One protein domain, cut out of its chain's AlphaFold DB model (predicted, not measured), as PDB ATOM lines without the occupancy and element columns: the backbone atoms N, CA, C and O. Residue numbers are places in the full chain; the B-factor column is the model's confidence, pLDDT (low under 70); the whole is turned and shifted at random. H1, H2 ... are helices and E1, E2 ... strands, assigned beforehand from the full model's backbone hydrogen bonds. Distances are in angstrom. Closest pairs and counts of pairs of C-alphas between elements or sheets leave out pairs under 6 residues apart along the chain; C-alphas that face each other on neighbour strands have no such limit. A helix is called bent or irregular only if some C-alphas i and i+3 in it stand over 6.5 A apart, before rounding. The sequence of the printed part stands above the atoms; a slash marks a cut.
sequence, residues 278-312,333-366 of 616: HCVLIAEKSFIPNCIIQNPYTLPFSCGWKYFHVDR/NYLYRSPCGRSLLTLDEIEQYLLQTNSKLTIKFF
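AT A GLANCE: This is residues 278 to 312 and 333 to 366 of the 616 residues of the protein "Hypothetical protein" of Rotaria sp. Silwood2 (UniProt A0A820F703). A loop-rich small domain has a short ribbon of two strands, E1 and E2, towards one end of its longest axis, and a long loop, residues 282 to 295, bowing out at the other end. Three short helices are spread around and between these parts without touching each other: H1 at one corner, H2 before E1, and H3 after the turn that follows E2. The printed part has 69 residues, with three named helices and two named strands in the order H1, H2, E1, E2, H3; the sheet has the order E1, E2 and is antiparallel. The class is mixed, helices and strands, though under half of the residues are in named elements. The whole is compact, with a radius of gyration of the C-alphas of 11.6 A and spans of 37, 26 and 17 A.

HOW THE PARTS SIT: H1, residues 278 to 281, is apart from H2, residues 296 to 302. H1 is also apart from E1, residues 306 to 309, from E2, residues 334 to 337, and from H3, residues 347 to 356. The closest C-alphas of H2 and E1 are those of Pro 300 and Lys 306, 7.8 A apart. E1 and E2 are antiparallel neighbours, with 161 degrees between their directions; N 306 and O 337 are 2.9 A apart and N 308 and O 335 are 2.8 A apart, both within hydrogen-bond range. Residues 336 to 337 of E2 also form a short antiparallel pairing with residues 343 to 344. The closest C-alphas of E2 and H3 are those of Tyr 336 and Ile 350, 7.9 A apart. H2 is apart from E2 and H3, and E1 is apart from H3. Every O i to N i+4 pair of H3 is within hydrogen-bond range; H2 has 0 of 3, beside 3 of 4 O i to N i+3 pairs, and H1 is too short for an O i to N i+4 pair.

IN THESE COORDINATES: H1 begins at C-alpha 278, (-28.462, -15.064, -0.546), and measures 5.0 A. H2 measures 10.4 A and is only just irregular: C-alphas 297 and 300 are 6.9 A apart. E1 measures 10.4 A, from C-alpha 306 at (-14.395, -11.000, -10.388), and E2 measures 10.1 A. H3 measures 14.0 A and ends at C-alpha 356, (-24.790, -24.452, -3.303).

THE WHOLE: The two C-alphas farthest apart are those of Asn 290 and Arg 312, at 37.9 A. Residues 313 to 332 are not printed; C-alphas 312 and 333 are 7.8 A apart across this cut, which lies in the link from E1 to E2. The link from H1 to H2 is long, with 14 residues; H2 to E1 is tight, and E2 to H3 is short. The mean pLDDT of the printed part is 85.4, and residues 310 to 312 and 333 are under 70.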
ATOM      1  N   HIS A 278     -28.658 -16.485  -0.852       89.31
ATOM      2  CA  HIS A 278     -28.462 -15.064  -0.546       89.31
ATOM      3  C   HIS A 278     -27.164 -14.490  -1.134       89.31
ATOM      4  O   HIS A 278     -27.100 -13.298  -1.421       89.31
ATOM      5  N   CYS A 279     -26.144 -15.324  -1.362       89.62
ATOM      6  CA  CYS A 279     -24.856 -14.900  -1.909       89.62
ATOM      7  C   CYS A 279     -24.934 -14.415  -3.360       89.62
ATOM      8  O   CYS A 279     -24.027 -13.713  -3.800       89.62
ATOM      9  N   VAL A 280     -25.967 -14.819  -4.105       91.88
ATOM     10  CA  VAL A 280     -26.164 -14.463  -5.521       91.88
ATOM     11  C   VAL A 280     -27.463 -13.695  -5.764       91.88
ATOM     12  O   VAL A 280     -27.615 -13.087  -6.817       91.88
ATOM     13  N   LEU A 281     -28.375 -13.654  -4.782       85.12
ATOM     14  CA  LEU A 281     -29.714 -13.070  -4.902       85.12
ATOM     15  C   LEU A 281     -29.718 -11.646  -5.481       85.12
ATOM     16  O   LEU A 281     -30.482 -11.354  -6.397       85.12
ATOM     17  N   ILE A 282     -28.873 -10.763  -4.943       79.81
ATOM     18  CA  ILE A 282     -28.777  -9.370  -5.405       79.81
ATOM     19  C   ILE A 282     -28.062  -9.316  -6.756       79.81
ATOM     20  O   ILE A 282     -28.553  -8.678  -7.684       79.81
ATOM     21  N   ALA A 283     -26.940 -10.028  -6.867       82.00
ATOM     22  CA  ALA A 283     -26.067  -9.977  -8.031       82.00
ATOM     23  C   ALA A 283     -26.731 -10.535  -9.305       82.00
ATOM     24  O   ALA A 283     -26.444 -10.089 -10.406       82.00
ATOM     25  N   GLU A 284     -27.666 -11.475  -9.172       89.25
ATOM     26  CA  GLU A 284     -28.376 -12.095 -10.297       89.25
ATOM     27  C   GLU A 284     -29.817 -11.589 -10.459       89.25
ATOM     28  O   GLU A 284     -30.594 -12.154 -11.240       89.25
ATOM     29  N   LYS A 285     -30.210 -10.532  -9.734       84.00
ATOM     30  CA  LYS A 285     -31.579  -9.993  -9.772       84.00
ATOM     31  C   LYS A 285     -31.990  -9.595 -11.193       84.00
ATOM     32  O   LYS A 285     -33.070  -9.977 -11.638       84.00
ATOM     33  N   SER A 286     -31.100  -8.907 -11.905       76.94
ATOM     34  CA  SER A 286     -31.314  -8.421 -13.276       76.94
ATOM     35  C   SER A 286     -30.856  -9.406 -14.357       76.94
ATOM     36  O   SER A 286     -31.028  -9.142 -15.543       76.94
ATOM     37  N   PHE A 287     -30.273 -10.547 -13.974       82.00
ATOM     38  CA  PHE A 287     -29.798 -11.539 -14.931       82.00
ATOM     39  C   PHE A 287     -30.972 -12.315 -15.539       82.00
ATOM     40  O   PHE A 287     -31.731 -12.988 -14.823       82.00
ATOM     41  N   ILE A 288     -31.085 -12.238 -16.868       78.50
ATOM     42  CA  ILE A 288     -32.067 -12.954 -17.684       78.50
ATOM     43  C   ILE A 288     -31.327 -14.070 -18.440       78.50
ATOM     44  O   ILE A 288     -30.674 -13.792 -19.443       78.50
ATOM     45  N   PRO A 289     -31.435 -15.345 -18.014       70.50
ATOM     46  CA  PRO A 289     -30.659 -16.449 -18.598       70.50
ATOM     47  C   PRO A 289     -30.902 -16.693 -20.093       70.50
ATOM     48  O   PRO A 289     -30.076 -17.314 -20.755       70.50
ATOM     49  N   ASN A 290     -32.043 -16.226 -20.603       72.00
ATOM     50  CA  ASN A 290     -32.509 -16.466 -21.966       72.00
ATOM     51  C   ASN A 290     -32.241 -15.283 -22.915       72.00
ATOM     52  O   ASN A 290     -32.754 -15.271 -24.026       72.00
ATOM     53  N   CYS A 291     -31.486 -14.273 -22.475       74.44
ATOM     54  CA  CYS A 291     -31.134 -13.112 -23.284       74.44
ATOM     55  C   CYS A 291     -29.628 -12.873 -23.177       74.44
ATOM     56  O   CYS A 291     -29.137 -12.354 -22.174       74.44
ATOM     57  N   ILE A 292     -28.883 -13.300 -24.197       80.06
ATOM     58  CA  ILE A 292     -27.426 -13.193 -24.234       80.06
ATOM     59  C   ILE A 292     -27.062 -12.250 -25.379       80.06
ATOM     60  O   ILE A 292     -27.026 -12.629 -26.548       80.06
ATOM     61  N   ILE A 293     -26.794 -10.997 -25.020       78.25
ATOM     62  CA  ILE A 293     -26.494  -9.897 -25.955       78.25
ATOM     63  C   ILE A 293     -24.996  -9.590 -26.081       78.25
ATOM     64  O   ILE A 293     -24.593  -8.767 -26.895       78.25
ATOM     65  N   GLN A 294     -24.171 -10.226 -25.252       81.31
ATOM     66  CA  GLN A 294     -22.728  -9.999 -25.174       81.31
ATOM     67  C   GLN A 294     -21.976 -11.331 -25.150       81.31
ATOM     68  O   GLN A 294     -22.588 -12.402 -25.144       81.31
ATOM     69  N   ASN A 295     -20.642 -11.270 -25.119       88.06
ATOM     70  CA  ASN A 295     -19.807 -12.457 -24.944       88.06
ATOM     71  C   ASN A 295     -20.292 -13.262 -23.712       88.06
ATOM     72  O   ASN A 295     -20.246 -12.731 -22.597       88.06
ATOM     73  N   PRO A 296     -20.738 -14.524 -23.865       90.00
ATOM     74  CA  PRO A 296     -21.311 -15.315 -22.775       90.00
ATOM     75  C   PRO A 296     -20.345 -15.506 -21.598       90.00
ATOM     76  O   PRO A 296     -20.781 -15.615 -20.454       90.00
ATOM     77  N   TYR A 297     -19.035 -15.480 -21.845       90.75
ATOM     78  CA  TYR A 297     -18.007 -15.618 -20.809       90.75
ATOM     79  C   TYR A 297     -17.803 -14.342 -19.972       90.75
ATOM     80  O   TYR A 297     -17.056 -14.353 -18.996       90.75
ATOM     81  N   THR A 298     -18.488 -13.246 -20.320       88.19
ATOM     82  CA  THR A 298     -18.520 -12.002 -19.530       88.19
ATOM     83  C   THR A 298     -19.733 -11.901 -18.603       88.19
ATOM     84  O   THR A 298     -19.732 -11.087 -17.683       88.19
ATOM     85  N   LEU A 299     -20.746 -12.760 -18.790       88.81
ATOM     86  CA  LEU A 299     -21.958 -12.780 -17.964       88.81
ATOM     87  C   LEU A 299     -21.679 -12.931 -16.459       88.81
ATOM     88  O   LEU A 299     -22.351 -12.248 -15.688       88.81
ATOM     89  N   PRO A 300     -20.691 -13.732 -16.000       92.00
ATOM     90  CA  PRO A 300     -20.370 -13.786 -14.578       92.00
ATOM     91  C   PRO A 300     -20.047 -12.415 -13.972       92.00
ATOM     92  O   PRO A 300     -20.438 -12.143 -12.840       92.00
ATOM     93  N   PHE A 301     -19.383 -11.526 -14.716       87.88
ATOM     94  CA  PHE A 301     -18.995 -10.201 -14.219       87.88
ATOM     95  C   PHE A 301     -20.194  -9.275 -14.055       87.88
ATOM     96  O   PHE A 301     -20.283  -8.562 -13.060       87.88
ATOM     97  N   SER A 302     -21.159  -9.358 -14.976       83.94
ATOM     98  CA  SER A 302     -22.461  -8.695 -14.844       83.94
ATOM     99  C   SER A 302     -23.274  -9.220 -13.656       83.94
ATOM    100  O   SER A 302     -24.206  -8.558 -13.223       83.94
ATOM    101  N   CYS A 303     -22.911 -10.385 -13.114       86.00
ATOM    102  CA  CYS A 303     -23.483 -10.955 -11.898       86.00
ATOM    103  C   CYS A 303     -22.535 -10.829 -10.694       86.00
ATOM    104  O   CYS A 303     -22.551 -11.687  -9.813       86.00
ATOM    105  N   GLY A 304     -21.658  -9.819 -10.657       82.19
ATOM    106  CA  GLY A 304     -20.821  -9.495  -9.495       82.19
ATOM    107  C   GLY A 304     -19.605 -10.401  -9.262       82.19
ATOM    108  O   GLY A 304     -18.923 -10.253  -8.244       82.19
ATOM    109  N   TRP A 305     -19.301 -11.333 -10.169       90.12
ATOM    110  CA  TRP A 305     -18.062 -12.108 -10.094       90.12
ATOM    111  C   TRP A 305     -16.857 -11.256 -10.501       90.12
ATOM    112  O   TRP A 305     -16.962 -10.343 -11.315       90.12
ATOM    113  N   LYS A 306     -15.679 -11.582  -9.967       85.25
ATOM    114  CA  LYS A 306     -14.395 -11.000 -10.388       85.25
ATOM    115  C   LYS A 306     -13.455 -12.102 -10.854       85.25
ATOM    116  O   LYS A 306     -13.516 -13.214 -10.334       85.25
ATOM    117  N   TYR A 307     -12.578 -11.788 -11.797       82.56
ATOM    118  CA  TYR A 307     -11.581 -12.712 -12.330       82.56
ATOM    119  C   TYR A 307     -10.187 -12.103 -12.237       82.56
ATOM    120  O   TYR A 307      -9.993 -10.936 -12.564       82.56
ATOM    121  N   PHE A 308      -9.225 -12.901 -11.787       79.81
ATOM    122  CA  PHE A 308      -7.841 -12.495 -11.601       79.81
ATOM    123  C   PHE A 308      -6.916 -13.515 -12.258       79.81
ATOM    124  O   PHE A 308      -7.007 -14.715 -11.986       79.81
ATOM    125  N   HIS A 309      -5.977 -13.043 -13.074       71.50
ATOM    126  CA  HIS A 309      -4.850 -13.862 -13.501       71.50
ATOM    127  C   HIS A 309      -3.808 -13.921 -12.385       71.50
ATOM    128  O   HIS A 309      -3.398 -12.898 -11.843       71.50
ATOM    129  N   VAL A 310      -3.362 -15.130 -12.047       65.88
ATOM    130  CA  VAL A 310      -2.334 -15.337 -11.021       65.88
ATOM    131  C   VAL A 310      -1.011 -15.633 -11.721       65.88
ATOM    132  O   VAL A 310      -0.818 -16.739 -12.227       65.88
ATOM    133  N   ASP A 311      -0.101 -14.658 -11.779       56.81
ATOM    134  CA  ASP A 311       1.254 -14.846 -12.312       56.81
ATOM    135  C   ASP A 311       2.199 -15.391 -11.241       56.81
ATOM    136  O   ASP A 311       2.474 -14.748 -10.232       56.81
ATOM    137  N   ARG A 312       2.739 -16.596 -11.462       54.78
ATOM    138  CA  ARG A 312       3.636 -17.259 -10.495       54.78
ATOM    139  C   ARG A 312       5.124 -17.007 -10.708       54.78
ATOM    140  O   ARG A 312       5.950 -17.681 -10.100       54.78
ATOM    141  N   ASN A 333      -3.860 -21.088 -12.856       67.12
ATOM    142  CA  ASN A 333      -3.287 -19.760 -13.152       67.12
ATOM    143  C   ASN A 333      -4.328 -18.624 -13.150       67.12
ATOM    144  O   ASN A 333      -4.078 -17.539 -13.689       67.12
ATOM    145  N   TYR A 334      -5.496 -18.893 -12.583       76.50
ATOM    146  CA  TYR A 334      -6.643 -18.006 -12.532       76.50
ATOM    147  C   TYR A 334      -7.321 -18.122 -11.165       76.50
ATOM    148  O   TYR A 334      -7.183 -19.128 -10.468       76.50
ATOM    149  N   LEU A 335      -8.047 -17.077 -10.789       82.19
ATOM    150  CA  LEU A 335      -8.825 -17.001  -9.564       82.19
ATOM    151  C   LEU A 335     -10.136 -16.284  -9.875       82.19
ATOM    152  O   LEU A 335     -10.122 -15.128 -10.295       82.19
ATOM    153  N   TYR A 336     -11.261 -16.945  -9.617       88.88
ATOM    154  CA  TYR A 336     -12.557 -16.281  -9.573       88.88
ATOM    155  C   TYR A 336     -12.893 -15.888  -8.140       88.88
ATOM    156  O   TYR A 336     -12.675 -16.649  -7.201       88.88
ATOM    157  N   ARG A 337     -13.461 -14.700  -7.965       90.69
ATOM    158  CA  ARG A 337     -14.056 -14.275  -6.702       90.69
ATOM    159  C   ARG A 337     -15.555 -14.138  -6.896       90.69
ATOM    160  O   ARG A 337     -15.988 -13.381  -7.761       90.69
ATOM    161  N   SER A 338     -16.323 -14.888  -6.117       91.88
ATOM    162  CA  SER A 338     -17.780 -14.857  -6.171       91.88
ATOM    163  C   SER A 338     -18.337 -13.524  -5.640       91.88
ATOM    164  O   SER A 338     -17.605 -12.784  -4.970       91.88
ATOM    165  N   PRO A 339     -19.630 -13.219  -5.861       88.94
ATOM    166  CA  PRO A 339     -20.237 -11.963  -5.407       88.94
ATOM    167  C   PRO A 339     -20.164 -11.770  -3.887       88.94
ATOM    168  O   PRO A 339     -19.955 -10.660  -3.400       88.94
ATOM    169  N   CYS A 340     -20.229 -12.865  -3.121       83.94
ATOM    170  CA  CYS A 340     -20.063 -12.843  -1.668       83.94
ATOM    171  C   CYS A 340     -18.595 -12.860  -1.196       83.94
ATOM    172  O   CYS A 340     -18.336 -12.989  -0.001       83.94
ATOM    173  N   GLY A 341     -17.625 -12.734  -2.109       85.56
ATOM    174  CA  GLY A 341     -16.203 -12.569  -1.797       85.56
ATOM    175  C   GLY A 341     -15.389 -13.865  -1.718       85.56
ATOM    176  O   GLY A 341     -14.163 -13.792  -1.550       85.56
ATOM    177  N   ARG A 342     -16.020 -15.040  -1.880       87.75
ATOM    178  CA  ARG A 342     -15.340 -16.344  -1.831       87.75
ATOM    179  C   ARG A 342     -14.397 -16.494  -3.020       87.75
ATOM    180  O   ARG A 342     -14.782 -16.279  -4.163       87.75
ATOM    181  N   SER A 343     -13.151 -16.847  -2.730       91.06
ATOM    182  CA  SER A 343     -12.115 -17.101  -3.733       91.06
ATOM    183  C   SER A 343     -12.176 -18.562  -4.175       91.06
ATOM    184  O   SER A 343     -12.179 -19.445  -3.321       91.06
ATOM    185  N   LEU A 344     -12.270 -18.789  -5.482       90.19
ATOM    186  CA  LEU A 344     -12.493 -20.083  -6.121       90.19
ATOM    187  C   LEU A 344     -11.447 -20.265  -7.227       90.19
ATOM    188  O   LEU A 344     -11.345 -19.453  -8.151       90.19
ATOM    189  N   LEU A 345     -10.628 -21.302  -7.096       86.25
ATOM    190  CA  LEU A 345      -9.432 -21.520  -7.903       86.25
ATOM    191  C   LEU A 345      -9.662 -22.511  -9.044       86.25
ATOM    192  O   LEU A 345      -8.916 -22.477 -10.016       86.25
ATOM    193  N   THR A 346     -10.662 -23.386  -8.965       89.19
ATOM    194  CA  THR A 346     -10.930 -24.402  -9.996       89.19
ATOM    195  C   THR A 346     -12.353 -24.292 -10.533       89.19
ATOM    196  O   THR A 346     -13.237 -23.745  -9.873       89.19
ATOM    197  N   LEU A 347     -12.602 -24.823 -11.736       91.06
ATOM    198  CA  LEU A 347     -13.975 -24.920 -12.249       91.06
ATOM    199  C   LEU A 347     -14.847 -25.832 -11.375       91.06
ATOM    200  O   LEU A 347     -16.036 -25.568 -11.253       91.06
ATOM    201  N   ASP A 348     -14.269 -26.840 -10.715       90.38
ATOM    202  CA  ASP A 348     -14.997 -27.699  -9.770       90.38
ATOM    203  C   ASP A 348     -15.480 -26.917  -8.541       90.38
ATOM    204  O   ASP A 348     -16.634 -27.052  -8.128       90.38
ATOM    205  N   GLU A 349     -14.625 -26.054  -7.984       93.62
ATOM    206  CA  GLU A 349     -14.989 -25.171  -6.873       93.62
ATOM    207  C   GLU A 349     -16.089 -24.182  -7.283       93.62
ATOM    208  O   GLU A 349     -17.026 -23.936  -6.519       93.62
ATOM    209  N   ILE A 350     -16.005 -23.639  -8.501       94.44
ATOM    210  CA  ILE A 350     -17.028 -22.746  -9.056       94.44
ATOM    211  C   ILE A 350     -18.339 -23.500  -9.260       94.44
ATOM    212  O   ILE A 350     -19.374 -23.036  -8.796       94.44
ATOM    213  N   GLU A 351     -18.320 -24.673  -9.892       92.44
ATOM    214  CA  GLU A 351     -19.519 -25.483 -10.118       92.44
ATOM    215  C   GLU A 351     -20.206 -25.837  -8.792       92.44
ATOM    216  O   GLU A 351     -21.420 -25.679  -8.658       92.44
ATOM    217  N   GLN A 352     -19.434 -26.237  -7.777       92.00
ATOM    218  CA  GLN A 352     -19.967 -26.507  -6.444       92.00
ATOM    219  C   GLN A 352     -20.591 -25.258  -5.807       92.00
ATOM    220  O   GLN A 352     -21.662 -25.355  -5.208       92.00
ATOM    221  N   TYR A 353     -19.959 -24.091  -5.953       95.06
ATOM    222  CA  TYR A 353     -20.511 -22.827  -5.468       95.06
ATOM    223  C   TYR A 353     -21.826 -22.465  -6.172       95.06
ATOM    224  O   TYR A 353     -22.793 -22.093  -5.504       95.06
ATOM    225  N   LEU A 354     -21.887 -22.586  -7.502       93.50
ATOM    226  CA  LEU A 354     -23.086 -22.286  -8.291       93.50
ATOM    227  C   LEU A 354     -24.271 -23.150  -7.842       93.50
ATOM    228  O   LEU A 354     -25.378 -22.644  -7.683       93.50
ATOM    229  N   LEU A 355     -24.024 -24.429  -7.552       90.19
ATOM    230  CA  LEU A 355     -25.044 -25.346  -7.043       90.19
ATOM    231  C   LEU A 355     -25.471 -25.006  -5.613       90.19
ATOM    232  O   LEU A 355     -26.662 -24.882  -5.345       90.19
ATOM    233  N   GLN A 356     -24.513 -24.799  -4.703       92.75
ATOM    234  CA  GLN A 356     -24.790 -24.452  -3.303       92.75
ATOM    235  C   GLN A 356     -25.605 -23.152  -3.176       92.75
ATOM    236  O   GLN A 356     -26.413 -23.000  -2.262       92.75
ATOM    237  N   THR A 357     -25.389 -22.208  -4.091       93.38
ATOM    238  CA  THR A 357     -26.086 -20.916  -4.119       93.38
ATOM    239  C   THR A 357     -27.322 -20.909  -5.019       93.38
ATOM    240  O   THR A 357     -27.989 -19.886  -5.110       93.38
ATOM    241  N   ASN A 358     -27.661 -22.033  -5.660       91.38
ATOM    242  CA  ASN A 358     -28.739 -22.121  -6.646       91.38
ATOM    243  C   ASN A 358     -28.679 -20.996  -7.704       91.38
ATOM    244  O   ASN A 358     -29.681 -20.353  -8.019       91.38
ATOM    245  N   SER A 359     -27.472 -20.733  -8.207       92.25
ATOM    246  CA  SER A 359     -27.199 -19.683  -9.184       92.25
ATOM    247  C   SER A 359     -27.932 -19.933 -10.504       92.25
ATOM    248  O   SER A 359     -28.091 -21.070 -10.965       92.25
ATOM    249  N   LYS A 360     -28.362 -18.843 -11.143       89.94
ATOM    250  CA  LYS A 360     -28.877 -18.825 -12.514       89.94
ATOM    251  C   LYS A 360     -27.766 -19.019 -13.553       89.94
ATOM    252  O   LYS A 360     -28.066 -19.382 -14.692       89.94
ATOM    253  N   LEU A 361     -26.507 -18.752 -13.198       90.88
ATOM    254  CA  LEU A 361     -25.347 -19.027 -14.043       90.88
ATOM    255  C   LEU A 361     -24.993 -20.513 -13.968       90.88
ATOM    256  O   LEU A 361     -25.057 -21.138 -12.912       90.88
ATOM    257  N   THR A 362     -24.554 -21.080 -15.091       90.38
ATOM    258  CA  THR A 362     -23.986 -22.433 -15.117       90.38
ATOM    259  C   THR A 362     -22.498 -22.383 -15.428       90.38
ATOM    260  O   THR A 362     -21.971 -21.382 -15.923       90.38
ATOM    261  N   ILE A 363     -21.807 -23.490 -15.155       92.44
ATOM    262  CA  ILE A 363     -20.352 -23.579 -15.293       92.44
ATOM    263  C   ILE A 363     -19.848 -23.284 -16.719       92.44
ATOM    264  O   ILE A 363     -18.714 -22.837 -16.884       92.44
ATOM    265  N   LYS A 364     -20.697 -23.436 -17.750       90.75
ATOM    266  CA  LYS A 364     -20.348 -23.091 -19.139       90.75
ATOM    267  C   LYS A 364     -19.928 -21.635 -19.333       90.75
ATOM    268  O   LYS A 364     -19.229 -21.369 -20.298       90.75
ATOM    269  N   PHE A 365     -20.319 -20.711 -18.451       92.12
ATOM    270  CA  PHE A 365     -19.956 -19.292 -18.556       92.12
ATOM    271  C   PHE A 365     -18.599 -18.943 -17.920       92.12
ATOM    272  O   PHE A 365     -18.159 -17.803 -18.022       92.12
ATOM    273  N   PHE A 366     -17.911 -19.903 -17.294       93.38
ATOM    274  CA  PHE A 366     -16.628 -19.693 -16.612       93.38
ATOM    275  C   PHE A 366     -15.480 -20.351 -17.367       93.38
ATOM    276  O   PHE A 366     -15.650 -21.447 -17.901       93.38
TER     277      PHE A 366